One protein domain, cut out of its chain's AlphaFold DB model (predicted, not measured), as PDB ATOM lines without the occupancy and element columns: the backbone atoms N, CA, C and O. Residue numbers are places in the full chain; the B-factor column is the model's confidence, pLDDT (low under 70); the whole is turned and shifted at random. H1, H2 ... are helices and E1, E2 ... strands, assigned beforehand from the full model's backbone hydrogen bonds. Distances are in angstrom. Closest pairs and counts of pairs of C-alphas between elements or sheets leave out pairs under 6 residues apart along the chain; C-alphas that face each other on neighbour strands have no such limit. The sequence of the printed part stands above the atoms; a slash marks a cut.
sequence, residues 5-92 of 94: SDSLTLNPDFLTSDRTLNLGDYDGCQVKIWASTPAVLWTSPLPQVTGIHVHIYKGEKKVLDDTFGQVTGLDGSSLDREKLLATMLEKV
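Overview. This is residues 5 to 92 of the 94 residues of an uncharacterized protein of Microcoleus sp. PCC 7113 (UniProt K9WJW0). A small antiparallel sheet of three strands, E3, E5 and E6, has a second, two-stranded pair, E2 and E7, loosely over one face, and helix H3 packs near the end of E3 and the start of E5. Past that end of the sheet the printed part is drawn out along the long axis through a third small pair, E1 and E4, to the short helix H1, whose centre lies farthest from the mean of all C-alphas, at 23.3 A. The printed part has 88 residues, with three named helices and seven named strands in the order H1, E1, E2, H2, E3, E4, E5, E6, E7, H3; the class is mixed, helices and strands. The sheet's order is E3, E5, E6, and the two small pairs are parallel. The whole is only just compact, close to loose, with a radius of gyration of the C-alphas of 14.3 A, and its spans of 44 by 29 by 26 A make it only just elongated.

Arrangement. In the largest sheet E5, residues 52 to 58, is the inner strand. E3, residues 30 to 35, is an edge strand antiparallel to E5 at 170 degrees, with N 32 and O 55 2.9 A apart, within hydrogen-bond range. E6, residues 61 to 68, is the other edge strand and makes a hairpin with E5; N 54 and O 66 are 2.8 A apart, within hydrogen-bond range. H3, residues 81 to 90, is on this sheet, giving two layers, a helix and a sheet; the closest C-alphas of E3 and H3 are those of Ala 35 and Leu 85, 5.3 A apart. E4, residues 48 to 50, runs on into E5 at 93 degrees across a break of 1 residue. E1, residues 14 to 16, is parallel to E4 at 35 degrees, with N 15 and O 48 within range at 2.8 A. E2, residues 20 to 22, and E7, residues 70 to 72, are parallel at 11 degrees, with N 72 and O 21 within range at 2.8 A. The closest C-alphas of E2 and E6 are those of Thr 20 and Phe 68, 5.7 A apart. H2, residues 23 to 26, only grazes the largest sheet. H1, residues 5 to 8, is not on it and is apart from H3. In H3 every O i to N i+4 pair is within hydrogen-bond range; H1 and H2 are too short for such a pair.

Along the chain. E6 spans 20.2 A, E5 19.6 A, E3 17.4 A and H3 14.2 A from first to last C-alpha. H1 begins at C-alpha 5, (-44.458, -28.474, 11.073). E5 begins at C-alpha 52, (-30.713, -42.702, -1.143). H3 ends at C-alpha 90, (-18.719, -31.895, 5.005).

Size, cuts and confidence. The C-alphas farthest apart, of Ser 7 and Asp 75, are 44.0 A apart. The printed part has no cut. The link from E3 to E4, residues 36 to 47, is long. Residues 91 to 92 have pLDDT under 70.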
ATOM      1  N   SER A   5     -44.644 -27.416  12.073       73.19
ATOM      2  CA  SER A   5     -44.458 -28.474  11.073       73.19
ATOM      3  C   SER A   5     -45.390 -29.663  11.298       73.19
ATOM      4  O   SER A   5     -45.976 -30.160  10.341       73.19
ATOM      5  N   ASP A   6     -45.615 -30.072  12.550       71.62
ATOM      6  CA  ASP A   6     -46.454 -31.233  12.891       71.62
ATOM      7  C   ASP A   6     -47.944 -30.976  12.638       71.62
ATOM      8  O   ASP A   6     -48.753 -31.901  12.615       71.62
ATOM      9  N   SER A   7     -48.342 -29.707  12.535       78.44
ATOM     10  CA  SER A   7     -49.731 -29.322  12.261       78.44
ATOM     11  C   SER A   7     -50.000 -29.133  10.768       78.44
ATOM     12  O   SER A   7     -51.154 -29.172  10.355       78.44
ATOM     13  N   LEU A   8     -48.946 -28.932   9.971       80.88
ATOM     14  CA  LEU A   8     -49.015 -28.731   8.520       80.88
ATOM     15  C   LEU A   8     -48.586 -29.972   7.723       80.88
ATOM     16  O   LEU A   8     -48.822 -30.047   6.519       80.88
ATOM     17  N   THR A   9     -47.954 -30.935   8.391       83.56
ATOM     18  CA  THR A   9     -47.603 -32.229   7.814       83.56
ATOM     19  C   THR A   9     -48.853 -33.090   7.688       83.56
ATOM     20  O   THR A   9     -49.508 -33.378   8.689       83.56
ATOM     21  N   LEU A  10     -49.186 -33.497   6.460       86.69
ATOM     22  CA  LEU A  10     -50.369 -34.328   6.206       86.69
ATOM     23  C   LEU A  10     -50.152 -35.781   6.633       86.69
ATOM     24  O   LEU A  10     -51.072 -36.405   7.156       86.69
ATOM     25  N   ASN A  11     -48.944 -36.303   6.423       88.75
ATOM     26  CA  ASN A  11     -48.552 -37.642   6.836       88.75
ATOM     27  C   ASN A  11     -47.189 -37.589   7.557       88.75
ATOM     28  O   ASN A  11     -46.189 -37.252   6.918       88.75
ATOM     29  N   PRO A  12     -47.139 -37.863   8.875       86.06
ATOM     30  CA  PRO A  12     -45.902 -37.813   9.653       86.06
ATOM     31  C   PRO A  12     -45.049 -39.084   9.527       86.06
ATOM     32  O   PRO A  12     -43.945 -39.122  10.069       86.06
ATOM     33  N   ASP A  13     -45.548 -40.121   8.851       92.19
ATOM     34  CA  ASP A  13     -44.897 -41.421   8.801       92.19
ATOM     35  C   ASP A  13     -43.691 -41.422   7.856       92.19
ATOM     36  O   ASP A  13     -43.647 -40.732   6.830       92.19
ATOM     37  N   PHE A  14     -42.722 -42.274   8.190       92.88
ATOM     38  CA  PHE A  14     -41.560 -42.563   7.361       92.88
ATOM     39  C   PHE A  14     -41.605 -44.010   6.883       92.88
ATOM     40  O   PHE A  14     -41.932 -44.923   7.640       92.88
ATOM     41  N   LEU A  15     -41.216 -44.215   5.629       95.50
ATOM     42  CA  LEU A  15     -41.063 -45.524   5.012       95.50
ATOM     43  C   LEU A  15     -39.621 -45.686   4.541       95.50
ATOM     44  O   LEU A  15     -39.126 -44.871   3.767       95.50
ATOM     45  N   THR A  16     -38.950 -46.755   4.950       93.94
ATOM     46  CA  THR A  16     -37.683 -47.146   4.320       93.94
ATOM     47  C   THR A  16     -37.994 -47.889   3.028       93.94
ATOM     48  O   THR A  16     -38.741 -48.864   3.045       93.94
ATOM     49  N   SER A  17     -37.446 -47.417   1.908       94.38
ATOM     50  CA  SER A  17     -37.617 -48.070   0.604       94.38
ATOM     51  C   SER A  17     -36.936 -49.443   0.610       94.38
ATOM     52  O   SER A  17     -35.798 -49.555   1.054       94.38
ATOM     53  N   ASP A  18     -37.605 -50.477   0.110       95.38
ATOM     54  CA  ASP A  18     -37.054 -51.825  -0.116       95.38
ATOM     55  C   ASP A  18     -36.485 -51.998  -1.535       95.38
ATOM     56  O   ASP A  18     -35.877 -53.016  -1.867       95.38
ATOM     57  N   ARG A  19     -36.662 -50.982  -2.384       96.75
ATOM     58  CA  ARG A  19     -36.223 -50.993  -3.777       96.75
ATOM     59  C   ARG A  19     -34.717 -50.816  -3.880       96.75
ATOM     60  O   ARG A  19     -34.114 -50.013  -3.159       96.75
ATOM     61  N   THR A  20     -34.140 -51.510  -4.849       97.62
ATOM     62  CA  THR A  20     -32.717 -51.460  -5.170       97.62
ATOM     63  C   THR A  20     -32.503 -50.817  -6.540       97.62
ATOM     64  O   THR A  20     -33.363 -50.897  -7.418       97.62
ATOM     65  N   LEU A  21     -31.365 -50.146  -6.715       98.06
ATOM     66  CA  LEU A  21     -30.962 -49.545  -7.986       98.06
ATOM     67  C   LEU A  21     -29.507 -49.886  -8.287       98.06
ATOM     68  O   LEU A  21     -28.629 -49.627  -7.467       98.06
ATOM     69  N   ASN A  22     -29.239 -50.399  -9.485       97.56
ATOM     70  CA  ASN A  22     -27.884 -50.557  -9.994       97.56
ATOM     71  C   ASN A  22     -27.558 -49.409 -10.957       97.56
ATOM     72  O   ASN A  22     -28.179 -49.280 -12.011       97.56
ATOM     73  N   LEU A  23     -26.579 -48.568 -10.615       96.56
ATOM     74  CA  LEU A  23     -26.173 -47.461 -11.484       96.56
ATOM     75  C   LEU A  23     -25.483 -47.947 -12.767       96.56
ATOM     76  O   LEU A  23     -25.481 -47.208 -13.749       96.56
ATOM     77  N   GLY A  24     -24.958 -49.177 -12.788       95.50
ATOM     78  CA  GLY A  24     -24.375 -49.785 -13.988       95.50
ATOM     79  C   GLY A  24     -25.363 -49.913 -15.153       95.50
ATOM     80  O   GLY A  24     -24.956 -49.812 -16.308       95.50
ATOM     81  N   ASP A  25     -26.666 -50.025 -14.870       95.62
ATOM     82  CA  ASP A  25     -27.719 -50.075 -15.899       95.62
ATOM     83  C   ASP A  25     -27.920 -48.720 -16.611       95.62
ATOM     84  O   ASP A  25     -28.615 -48.628 -17.627       95.62
ATOM     85  N   TYR A  26     -27.303 -47.659 -16.085       95.44
ATOM     86  CA  TYR A  26     -27.402 -46.282 -16.563       95.44
ATOM     87  C   TYR A  26     -26.032 -45.702 -16.938       95.44
ATOM     88  O   TYR A  26     -25.833 -44.487 -16.851       95.44
ATOM     89  N   ASP A  27     -25.090 -46.546 -17.367       93.56
ATOM     90  CA  ASP A  27     -23.774 -46.087 -17.809       93.56
ATOM     91  C   ASP A  27     -23.878 -45.002 -18.904       93.56
ATOM     92  O   ASP A  27     -24.763 -45.013 -19.767       93.56
ATOM     93  N   GLY A  28     -23.007 -44.000 -18.816       93.62
ATOM     94  CA  GLY A  28     -23.034 -42.807 -19.667       93.62
ATOM     95  C   GLY A  28     -24.152 -41.793 -19.368       93.62
ATOM     96  O   GLY A  28     -24.217 -40.757 -20.036       93.62
ATOM     97  N   CYS A  29     -25.025 -42.031 -18.382       96.38
ATOM     98  CA  CYS A  29     -26.011 -41.042 -17.934       96.38
ATOM     99  C   CYS A  29     -25.433 -40.098 -16.867       96.38
ATOM    100  O   CYS A  29     -24.537 -40.453 -16.102       96.38
ATOM    101  N   GLN A  30     -25.994 -38.890 -16.762       97.12
ATOM    102  CA  GLN A  30     -25.688 -38.011 -15.635       97.12
ATOM    103  C   GLN A  30     -26.493 -38.464 -14.417       97.12
ATOM    104  O   GLN A  30     -27.723 -38.494 -14.457       97.12
ATOM    105  N   VAL A  31     -25.794 -38.752 -13.321       96.50
ATOM    106  CA  VAL A  31     -26.389 -39.207 -12.063       96.50
ATOM    107  C   VAL A  31     -26.157 -38.162 -10.973       96.50
ATOM    108  O   VAL A  31     -25.054 -37.634 -10.826       96.50
ATOM    109  N   LYS A  32     -27.196 -37.859 -10.194       95.88
ATOM    110  CA  LYS A  32     -27.105 -37.054  -8.969       95.88
ATOM    111  C   LYS A  32     -27.712 -37.852  -7.822       95.88
ATOM    112  O   LYS A  32     -28.813 -38.371  -7.974       95.88
ATOM    113  N   ILE A  33     -27.002 -37.939  -6.702       95.81
ATOM    114  CA  ILE A  33     -27.406 -38.740  -5.542       95.81
ATOM    115  C   ILE A  33     -27.206 -37.993  -4.232       95.81
ATOM    116  O   ILE A  33     -26.273 -37.197  -4.103       95.81
ATOM    117  N   TRP A  34     -28.071 -38.264  -3.262       96.12
ATOM    118  CA  TRP A  34     -27.957 -37.763  -1.895       96.12
ATOM    119  C   TRP A  34     -28.676 -38.688  -0.916       96.12
ATOM    120  O   TRP A  34     -29.590 -39.425  -1.284       96.12
ATOM    121  N   ALA A  35     -28.278 -38.655   0.353       96.56
ATOM    122  CA  ALA A  35     -29.057 -39.281   1.410       96.56
ATOM    123  C   ALA A  35     -30.372 -38.501   1.575       96.56
ATOM    124  O   ALA A  35     -30.343 -37.276   1.718       96.56
ATOM    125  N   SER A  36     -31.524 -39.180   1.552       94.81
ATOM    126  CA  SER A  36     -32.795 -38.496   1.800       94.81
ATOM    127  C   SER A  36     -32.855 -38.022   3.252       94.81
ATOM    128  O   SER A  36     -32.488 -38.753   4.179       94.81
ATOM    129  N   THR A  37     -33.287 -36.782   3.454       93.75
ATOM    130  CA  THR A  37     -33.439 -36.156   4.768       93.75
ATOM    131  C   THR A  37     -34.909 -35.814   5.009       93.75
ATOM    132  O   THR A  37     -35.633 -35.554   4.045       93.75
ATOM    133  N   PRO A  38     -35.377 -35.822   6.271       91.62
ATOM    134  CA  PRO A  38     -36.728 -35.381   6.598       91.62
ATOM    135  C   PRO A  38     -37.006 -33.970   6.078       91.62
ATOM    136  O   PRO A  38     -36.205 -33.053   6.278       91.62
ATOM    137  N   ALA A  39     -38.154 -33.788   5.433       90.50
ATOM    138  CA  ALA A  39     -38.616 -32.472   5.028       90.50
ATOM    139  C   ALA A  39     -39.109 -31.682   6.250       90.50
ATOM    140  O   ALA A  39     -39.742 -32.230   7.149       90.50
ATOM    141  N   VAL A  40     -38.875 -30.367   6.256       88.31
ATOM    142  CA  VAL A  40     -39.418 -29.464   7.293       88.31
ATOM    143  C   VAL A  40     -40.947 -29.377   7.212       88.31
ATOM    144  O   VAL A  40     -41.622 -29.232   8.229       88.31
ATOM    145  N   LEU A  41     -41.496 -29.465   5.999       89.81
ATOM    146  CA  LEU A  41     -42.927 -29.463   5.720       89.81
ATOM    147  C   LEU A  41     -43.235 -30.545   4.686       89.81
ATOM    148  O   LEU A  41     -42.625 -30.566   3.617       89.81
ATOM    149  N   TRP A  42     -44.210 -31.401   4.989       91.56
ATOM    150  CA  TRP A  42     -44.607 -32.499   4.116       91.56
ATOM    151  C   TRP A  42     -46.108 -32.478   3.817       91.56
ATOM    152  O   TRP A  42     -46.942 -32.878   4.626       91.56
ATOM    153  N   THR A  43     -46.457 -31.992   2.626       92.31
ATOM    154  CA  THR A  43     -47.848 -31.828   2.169       92.31
ATOM    155  C   THR A  43     -48.339 -32.985   1.299       92.31
ATOM    156  O   THR A  43     -49.420 -32.903   0.721       92.31
ATOM    157  N   SER A  44     -47.559 -34.061   1.181       91.06
ATOM    158  CA  SER A  44     -48.003 -35.284   0.514       91.06
ATOM    159  C   SER A  44     -48.795 -36.156   1.495       91.06
ATOM    160  O   SER A  44     -48.415 -36.252   2.663       91.06
ATOM    161  N   PRO A  45     -49.876 -36.825   1.051       92.81
ATOM    162  CA  PRO A  45     -50.572 -37.816   1.869       92.81
ATOM    163  C   PRO A  45     -49.782 -39.130   2.016       92.81
ATOM    164  O   PRO A  45     -50.132 -39.966   2.847       92.81
ATOM    165  N   LEU A  46     -48.738 -39.337   1.208       93.44
ATOM    166  CA  LEU A  46     -47.860 -40.508   1.281       93.44
ATOM    167  C   LEU A  46     -46.808 -40.336   2.385       93.44
ATOM    168  O   LEU A  46     -46.444 -39.197   2.672       93.44
ATOM    169  N   PRO A  47     -46.275 -41.422   2.971       94.19
ATOM    170  CA  PRO A  47     -45.167 -41.322   3.915       94.19
ATOM    171  C   PRO A  47     -43.907 -40.758   3.245       94.19
ATOM    172  O   PRO A  47     -43.691 -40.910   2.038       94.19
ATOM    173  N   GLN A  48     -43.045 -40.135   4.044       95.00
ATOM    174  CA  GLN A  48     -41.721 -39.711   3.594       95.00
ATOM    175  C   GLN A  48     -40.817 -40.926   3.383       95.00
ATOM    176  O   GLN A  48     -40.720 -41.795   4.248       95.00
ATOM    177  N   VAL A  49     -40.112 -40.982   2.251       95.88
ATOM    178  CA  VAL A  49     -39.252 -42.129   1.935       95.88
ATOM    179  C   VAL A  49     -37.819 -41.898   2.415       95.88
ATOM    180  O   VAL A  49     -37.131 -40.963   1.994       95.88
ATOM    181  N   THR A  50     -37.346 -42.794   3.275       95.56
ATOM    182  CA  THR A  50     -35.968 -42.840   3.766       95.56
ATOM    183  C   THR A  50     -35.128 -43.761   2.884       95.56
ATOM    184  O   THR A  50     -35.532 -44.884   2.580       95.56
ATOM    185  N   GLY A  51     -33.958 -43.281   2.459       96.50
ATOM    186  CA  GLY A  51     -33.041 -44.013   1.591       96.50
ATOM    187  C   GLY A  51     -32.005 -43.100   0.939       96.50
ATOM    188  O   GLY A  51     -31.632 -42.061   1.494       96.50
ATOM    189  N   ILE A  52     -31.548 -43.495  -0.243       97.69
ATOM    190  CA  ILE A  52     -30.713 -42.702  -1.143       97.69
ATOM    191  C   ILE A  52     -31.614 -42.206  -2.268       97.69
ATOM    192  O   ILE A  52     -32.222 -42.998  -2.987       97.69
ATOM    193  N   HIS A  53     -31.718 -40.893  -2.397       97.69
ATOM    194  CA  HIS A  53     -32.475 -40.271  -3.463       97.69
ATOM    195  C   HIS A  53     -31.584 -40.088  -4.690       97.69
ATOM    196  O   HIS A  53     -30.428 -39.669  -4.570       97.69
ATOM    197  N   VAL A  54     -32.115 -40.438  -5.858       97.75
ATOM    198  CA  VAL A  54     -31.365 -40.549  -7.106       97.75
ATOM    199  C   VAL A  54     -32.117 -39.841  -8.222       97.75
ATOM    200  O   VAL A  54     -33.273 -40.144  -8.500       97.75
ATOM    201  N   HIS A  55     -31.419 -38.949  -8.919       98.12
ATOM    202  CA  HIS A  55     -31.834 -38.449 -10.223       98.12
ATOM    203  C   HIS A  55     -30.904 -38.988 -11.311       98.12
ATOM    204  O   HIS A  55     -29.681 -38.879 -11.189       98.12
ATOM    205  N   ILE A  56     -31.477 -39.477 -12.412       98.00
ATOM    206  CA  ILE A  56     -30.728 -39.887 -13.610       98.00
ATOM    207  C   ILE A  56     -31.241 -39.124 -14.826       98.00
ATOM    208  O   ILE A  56     -32.450 -39.032 -15.060       98.00
ATOM    209  N   TYR A  57     -30.310 -38.611 -15.628       98.12
ATOM    210  CA  TYR A  57     -30.581 -37.876 -16.855       98.12
ATOM    211  C   TYR A  57     -29.891 -38.534 -18.050       98.12
ATOM    212  O   TYR A  57     -28.687 -38.801 -18.018       98.12
ATOM    213  N   LYS A  58     -30.651 -38.741 -19.131       97.31
ATOM    214  CA  LYS A  58     -30.137 -39.165 -20.438       97.31
ATOM    215  C   LYS A  58     -30.148 -37.958 -21.372       97.31
ATOM    216  O   LYS A  58     -31.197 -37.584 -21.900       97.31
ATOM    217  N   GLY A  59     -28.988 -37.321 -21.529       95.12
ATOM    218  CA  GLY A  59     -28.909 -35.972 -22.093       95.12
ATOM    219  C   GLY A  59     -29.631 -34.976 -21.181       95.12
ATOM    220  O   GLY A  59     -29.417 -34.979 -19.974       95.12
ATOM    221  N   GLU A  60     -30.531 -34.168 -21.737       94.94
ATOM    222  CA  GLU A  60     -31.319 -33.186 -20.971       94.94
ATOM    223  C   GLU A  60     -32.577 -33.785 -20.317       94.94
ATOM    224  O   GLU A  60     -33.224 -33.154 -19.478       94.94
ATOM    225  N   LYS A  61     -32.947 -35.019 -20.678       96.88
ATOM    226  CA  LYS A  61     -34.174 -35.656 -20.195       96.88
ATOM    227  C   LYS A  61     -33.928 -36.389 -18.879       96.88
ATOM    228  O   LYS A  61     -33.153 -37.343 -18.839       96.88
ATOM    229  N   LYS A  62     -34.669 -36.016 -17.828       97.38
ATOM    230  CA  LYS A  62     -34.748 -36.792 -16.581       97.38
ATOM    231  C   LYS A  62     -35.493 -38.102 -16.843       97.38
ATOM    232  O   LYS A  62     -36.634 -38.076 -17.306       97.38
ATOM    233  N   VAL A  63     -34.834 -39.228 -16.592       97.62
ATOM    234  CA  VAL A  63     -35.382 -40.579 -16.816       97.62
ATOM    235  C   VAL A  63     -35.699 -41.310 -15.516       97.62
ATOM    236  O   VAL A  63     -36.511 -42.229 -15.538       97.62
ATOM    237  N   LEU A  64     -35.098 -40.891 -14.399       97.88
ATOM    238  CA  LEU A  64     -35.352 -41.439 -13.070       97.88
ATOM    239  C   LEU A  64     -35.248 -40.324 -12.021       97.88
ATOM    240  O   LEU A  64     -34.370 -39.465 -12.119       97.88
ATOM    241  N   ASP A  65     -36.172 -40.334 -11.065       97.38
ATOM    242  CA  ASP A  65     -36.269 -39.431  -9.914       97.38
ATOM    243  C   ASP A  65     -36.994 -40.200  -8.811       97.38
ATOM    244  O   ASP A  65     -38.218 -40.346  -8.865       97.38
ATOM    245  N   ASP A  66     -36.230 -40.819  -7.911       96.75
ATOM    246  CA  ASP A  66     -36.814 -41.641  -6.858       96.75
ATOM    247  C   ASP A  66     -35.852 -41.926  -5.693       96.75
ATOM    248  O   ASP A  66     -34.644 -41.699  -5.781       96.75
ATOM    249  N   THR A  67     -36.395 -42.471  -4.602       97.38
ATOM    250  CA  THR A  67     -35.654 -42.875  -3.400       97.38
ATOM    251  C   THR A  67     -35.574 -44.400  -3.261       97.38
ATOM    252  O   THR A  67     -36.590 -45.106  -3.203       97.38
ATOM    253  N   PHE A  68     -34.353 -44.912  -3.122       97.94
ATOM    254  CA  PHE A  68     -34.025 -46.339  -3.046       97.94
ATOM    255  C   PHE A  68     -33.424 -46.700  -1.690       97.94
ATOM    256  O   PHE A  68     -32.710 -45.896  -1.089       97.94
ATOM    257  N   GLY A  69     -33.704 -47.907  -1.202       97.19
ATOM    258  CA  GLY A  69     -33.111 -48.414   0.038       97.19
ATOM    259  C   GLY A  69     -31.642 -48.776  -0.133       97.19
ATOM    260  O   GLY A  69     -30.837 -48.570   0.772       97.19
ATOM    261  N   GLN A  70     -31.293 -49.266  -1.322       97.56
ATOM    262  CA  GLN A  70     -29.938 -49.645  -1.689       97.56
ATOM    263  C   GLN A  70     -29.621 -49.157  -3.101       97.56
ATOM    264  O   GLN A  70     -30.430 -49.298  -4.019       97.56
ATOM    265  N   VAL A  71     -28.421 -48.607  -3.271       97.88
ATOM    266  CA  VAL A  71     -27.888 -48.203  -4.572       97.88
ATOM    267  C   VAL A  71     -26.515 -48.835  -4.741       97.88
ATOM    268  O   VAL A  71     -25.679 -48.731  -3.846       97.88
ATOM    269  N   THR A  72     -26.282 -49.470  -5.883       97.81
ATOM    270  CA  THR A  72     -24.984 -50.031  -6.266       97.81
ATOM    271  C   THR A  72     -24.306 -49.102  -7.273       97.81
ATOM    272  O   THR A  72     -24.932 -48.666  -8.239       97.81
ATOM    273  N   GLY A  73     -23.043 -48.764  -7.022       93.31
ATOM    274  CA  GLY A  73     -22.210 -47.896  -7.847       93.31
ATOM    275  C   GLY A  73     -21.792 -48.535  -9.170       93.31
ATOM    276  O   GLY A  73     -21.963 -49.732  -9.388       93.31
ATOM    277  N   LEU A  74     -21.196 -47.725 -10.050       89.38
ATOM    278  CA  LEU A  74     -20.666 -48.185 -11.343       89.38
ATOM    279  C   LEU A  74     -19.533 -49.216 -11.190       89.38
ATOM    280  O   LEU A  74     -19.291 -50.013 -12.087       89.38
ATOM    281  N   ASP A  75     -18.854 -49.207 -10.045       90.75
ATOM    282  CA  ASP A  75     -17.809 -50.157  -9.661       90.75
ATOM    283  C   ASP A  75     -18.359 -51.424  -8.975       90.75
ATOM    284  O   ASP A  75     -17.589 -52.272  -8.525       90.75
ATOM    285  N   GLY A  76     -19.686 -51.557  -8.869       92.25
ATOM    286  CA  GLY A  76     -20.348 -52.664  -8.180       92.25
ATOM    287  C   GLY A  76     -20.372 -52.535  -6.653       92.25
ATOM    288  O   GLY A  76     -20.908 -53.420  -5.982       92.25
ATOM    289  N   SER A  77     -19.831 -51.457  -6.077       93.88
ATOM    290  CA  SER A  77     -19.862 -51.237  -4.629       93.88
ATOM    291  C   SER A  77     -21.251 -50.791  -4.154       93.88
ATOM    292  O   SER A  77     -21.949 -50.046  -4.839       93.88
ATOM    293  N   SER A  78     -21.688 -51.233  -2.971       96.38
ATOM    294  CA  SER A  78     -22.919 -50.707  -2.364       96.38
ATOM    295  C   SER A  78     -22.642 -49.336  -1.760       96.38
ATOM    296  O   SER A  78     -21.721 -49.180  -0.955       96.38
ATOM    297  N   LEU A  79     -23.475 -48.354  -2.091       95.62
ATOM    298  CA  LEU A  79     -23.412 -47.040  -1.473       95.62
ATOM    299  C   LEU A  79     -23.939 -47.110  -0.040       95.62
ATOM    300  O   LEU A  79     -24.971 -47.719   0.242       95.62
ATOM    301  N   ASP A  80     -23.223 -46.441   0.855       95.44
ATOM    302  CA  ASP A  80     -23.562 -46.310   2.265       95.44
ATOM    303  C   ASP A  80     -24.239 -44.954   2.494       95.44
ATOM    304  O   ASP A  80     -23.667 -43.894   2.211       95.44
ATOM    305  N   ARG A  81     -25.480 -44.982   2.990       95.00
ATOM    306  CA  ARG A  81     -26.284 -43.775   3.205       95.00
ATOM    307  C   ARG A  81     -25.682 -42.859   4.273       95.00
ATOM    308  O   ARG A  81     -25.764 -41.642   4.119       95.00
ATOM    309  N   GLU A  82     -25.119 -43.408   5.347       94.31
ATOM    310  CA  GLU A  82     -24.551 -42.606   6.438       94.31
ATOM    311  C   GLU A  82     -23.294 -41.883   5.973       94.31
ATOM    312  O   GLU A  82     -23.157 -40.679   6.199       94.31
ATOM    313  N   LYS A  83     -22.427 -42.576   5.225       94.75
ATOM    314  CA  LYS A  83     -21.258 -41.945   4.597       94.75
ATOM    315  C   LYS A  83     -21.673 -40.873   3.596       94.75
ATOM    316  O   LYS A  83     -21.099 -39.788   3.602       94.75
ATOM    317  N   LEU A  84     -22.696 -41.137   2.780       94.31
ATOM    318  CA  LEU A  84     -23.216 -40.153   1.829       94.31
ATOM    319  C   LEU A  84     -23.749 -38.902   2.546       94.31
ATOM    320  O   LEU A  84     -23.458 -37.786   2.116       94.31
ATOM    321  N   LEU A  85     -24.476 -39.076   3.653       94.56
ATOM    322  CA  LEU A  85     -24.947 -37.968   4.483       94.56
ATOM    323  C   LEU A  85     -23.779 -37.183   5.098       94.56
ATOM    324  O   LEU A  85     -23.792 -35.955   5.055       94.56
ATOM    325  N   ALA A  86     -22.762 -37.870   5.622       93.94
ATOM    326  CA  ALA A  86     -21.566 -37.222   6.159       93.94
ATOM    327  C   ALA A  86     -20.866 -36.373   5.085       93.94
ATOM    328  O   ALA A  86     -20.626 -35.188   5.304       93.94
ATOM    329  N   THR A  87     -20.666 -36.917   3.881       92.62
ATOM    330  CA  THR A  87     -20.091 -36.169   2.752       92.62
ATOM    331  C   THR A  87     -20.945 -34.962   2.346       92.62
ATOM    332  O   THR A  87     -20.401 -33.926   1.958       92.62
ATOM    333  N   MET A  88     -22.278 -35.059   2.418       90.94
ATOM    334  CA  MET A  88     -23.158 -33.911   2.162       90.94
ATOM    335  C   MET A  88     -22.947 -32.790   3.181       90.94
ATOM    336  O   MET A  88     -22.948 -31.627   2.792       90.94
ATOM    337  N   LEU A  89     -22.761 -33.131   4.457       89.56
ATOM    338  CA  LEU A  89     -22.535 -32.162   5.532       89.56
ATOM    339  C   LEU A  89     -21.123 -31.563   5.480       89.56
ATOM    340  O   LEU A  89     -20.965 -30.361   5.671       89.56
ATOM    341  N   GLU A  90     -20.105 -32.363   5.159       88.31
ATOM    342  CA  GLU A  90     -18.719 -31.895   5.005       88.31
ATOM    343  C   GLU A  90     -18.576 -30.876   3.872       88.31
ATOM    344  O   GLU A  90     -17.870 -29.882   4.014       88.31
ATOM    345  N   LYS A  91     -19.311 -31.060   2.768       67.50
ATOM    346  CA  LYS A  91     -19.342 -30.097   1.654       67.50
ATOM    347  C   LYS A  91     -19.992 -28.749   2.002       67.50
ATOM    348  O   LYS A  91     -19.953 -27.844   1.173       67.50
ATOM    349  N   VAL A  92     -20.588 -28.615   3.189       59.38
ATOM    350  CA  VAL A  92     -21.167 -27.363   3.708       59.38
ATOM    351  C   VAL A  92     -20.182 -26.618   4.627       59.38
ATOM    352  O   VAL A  92     -20.411 -25.455   4.949       59.38
TER     353      VAL A  92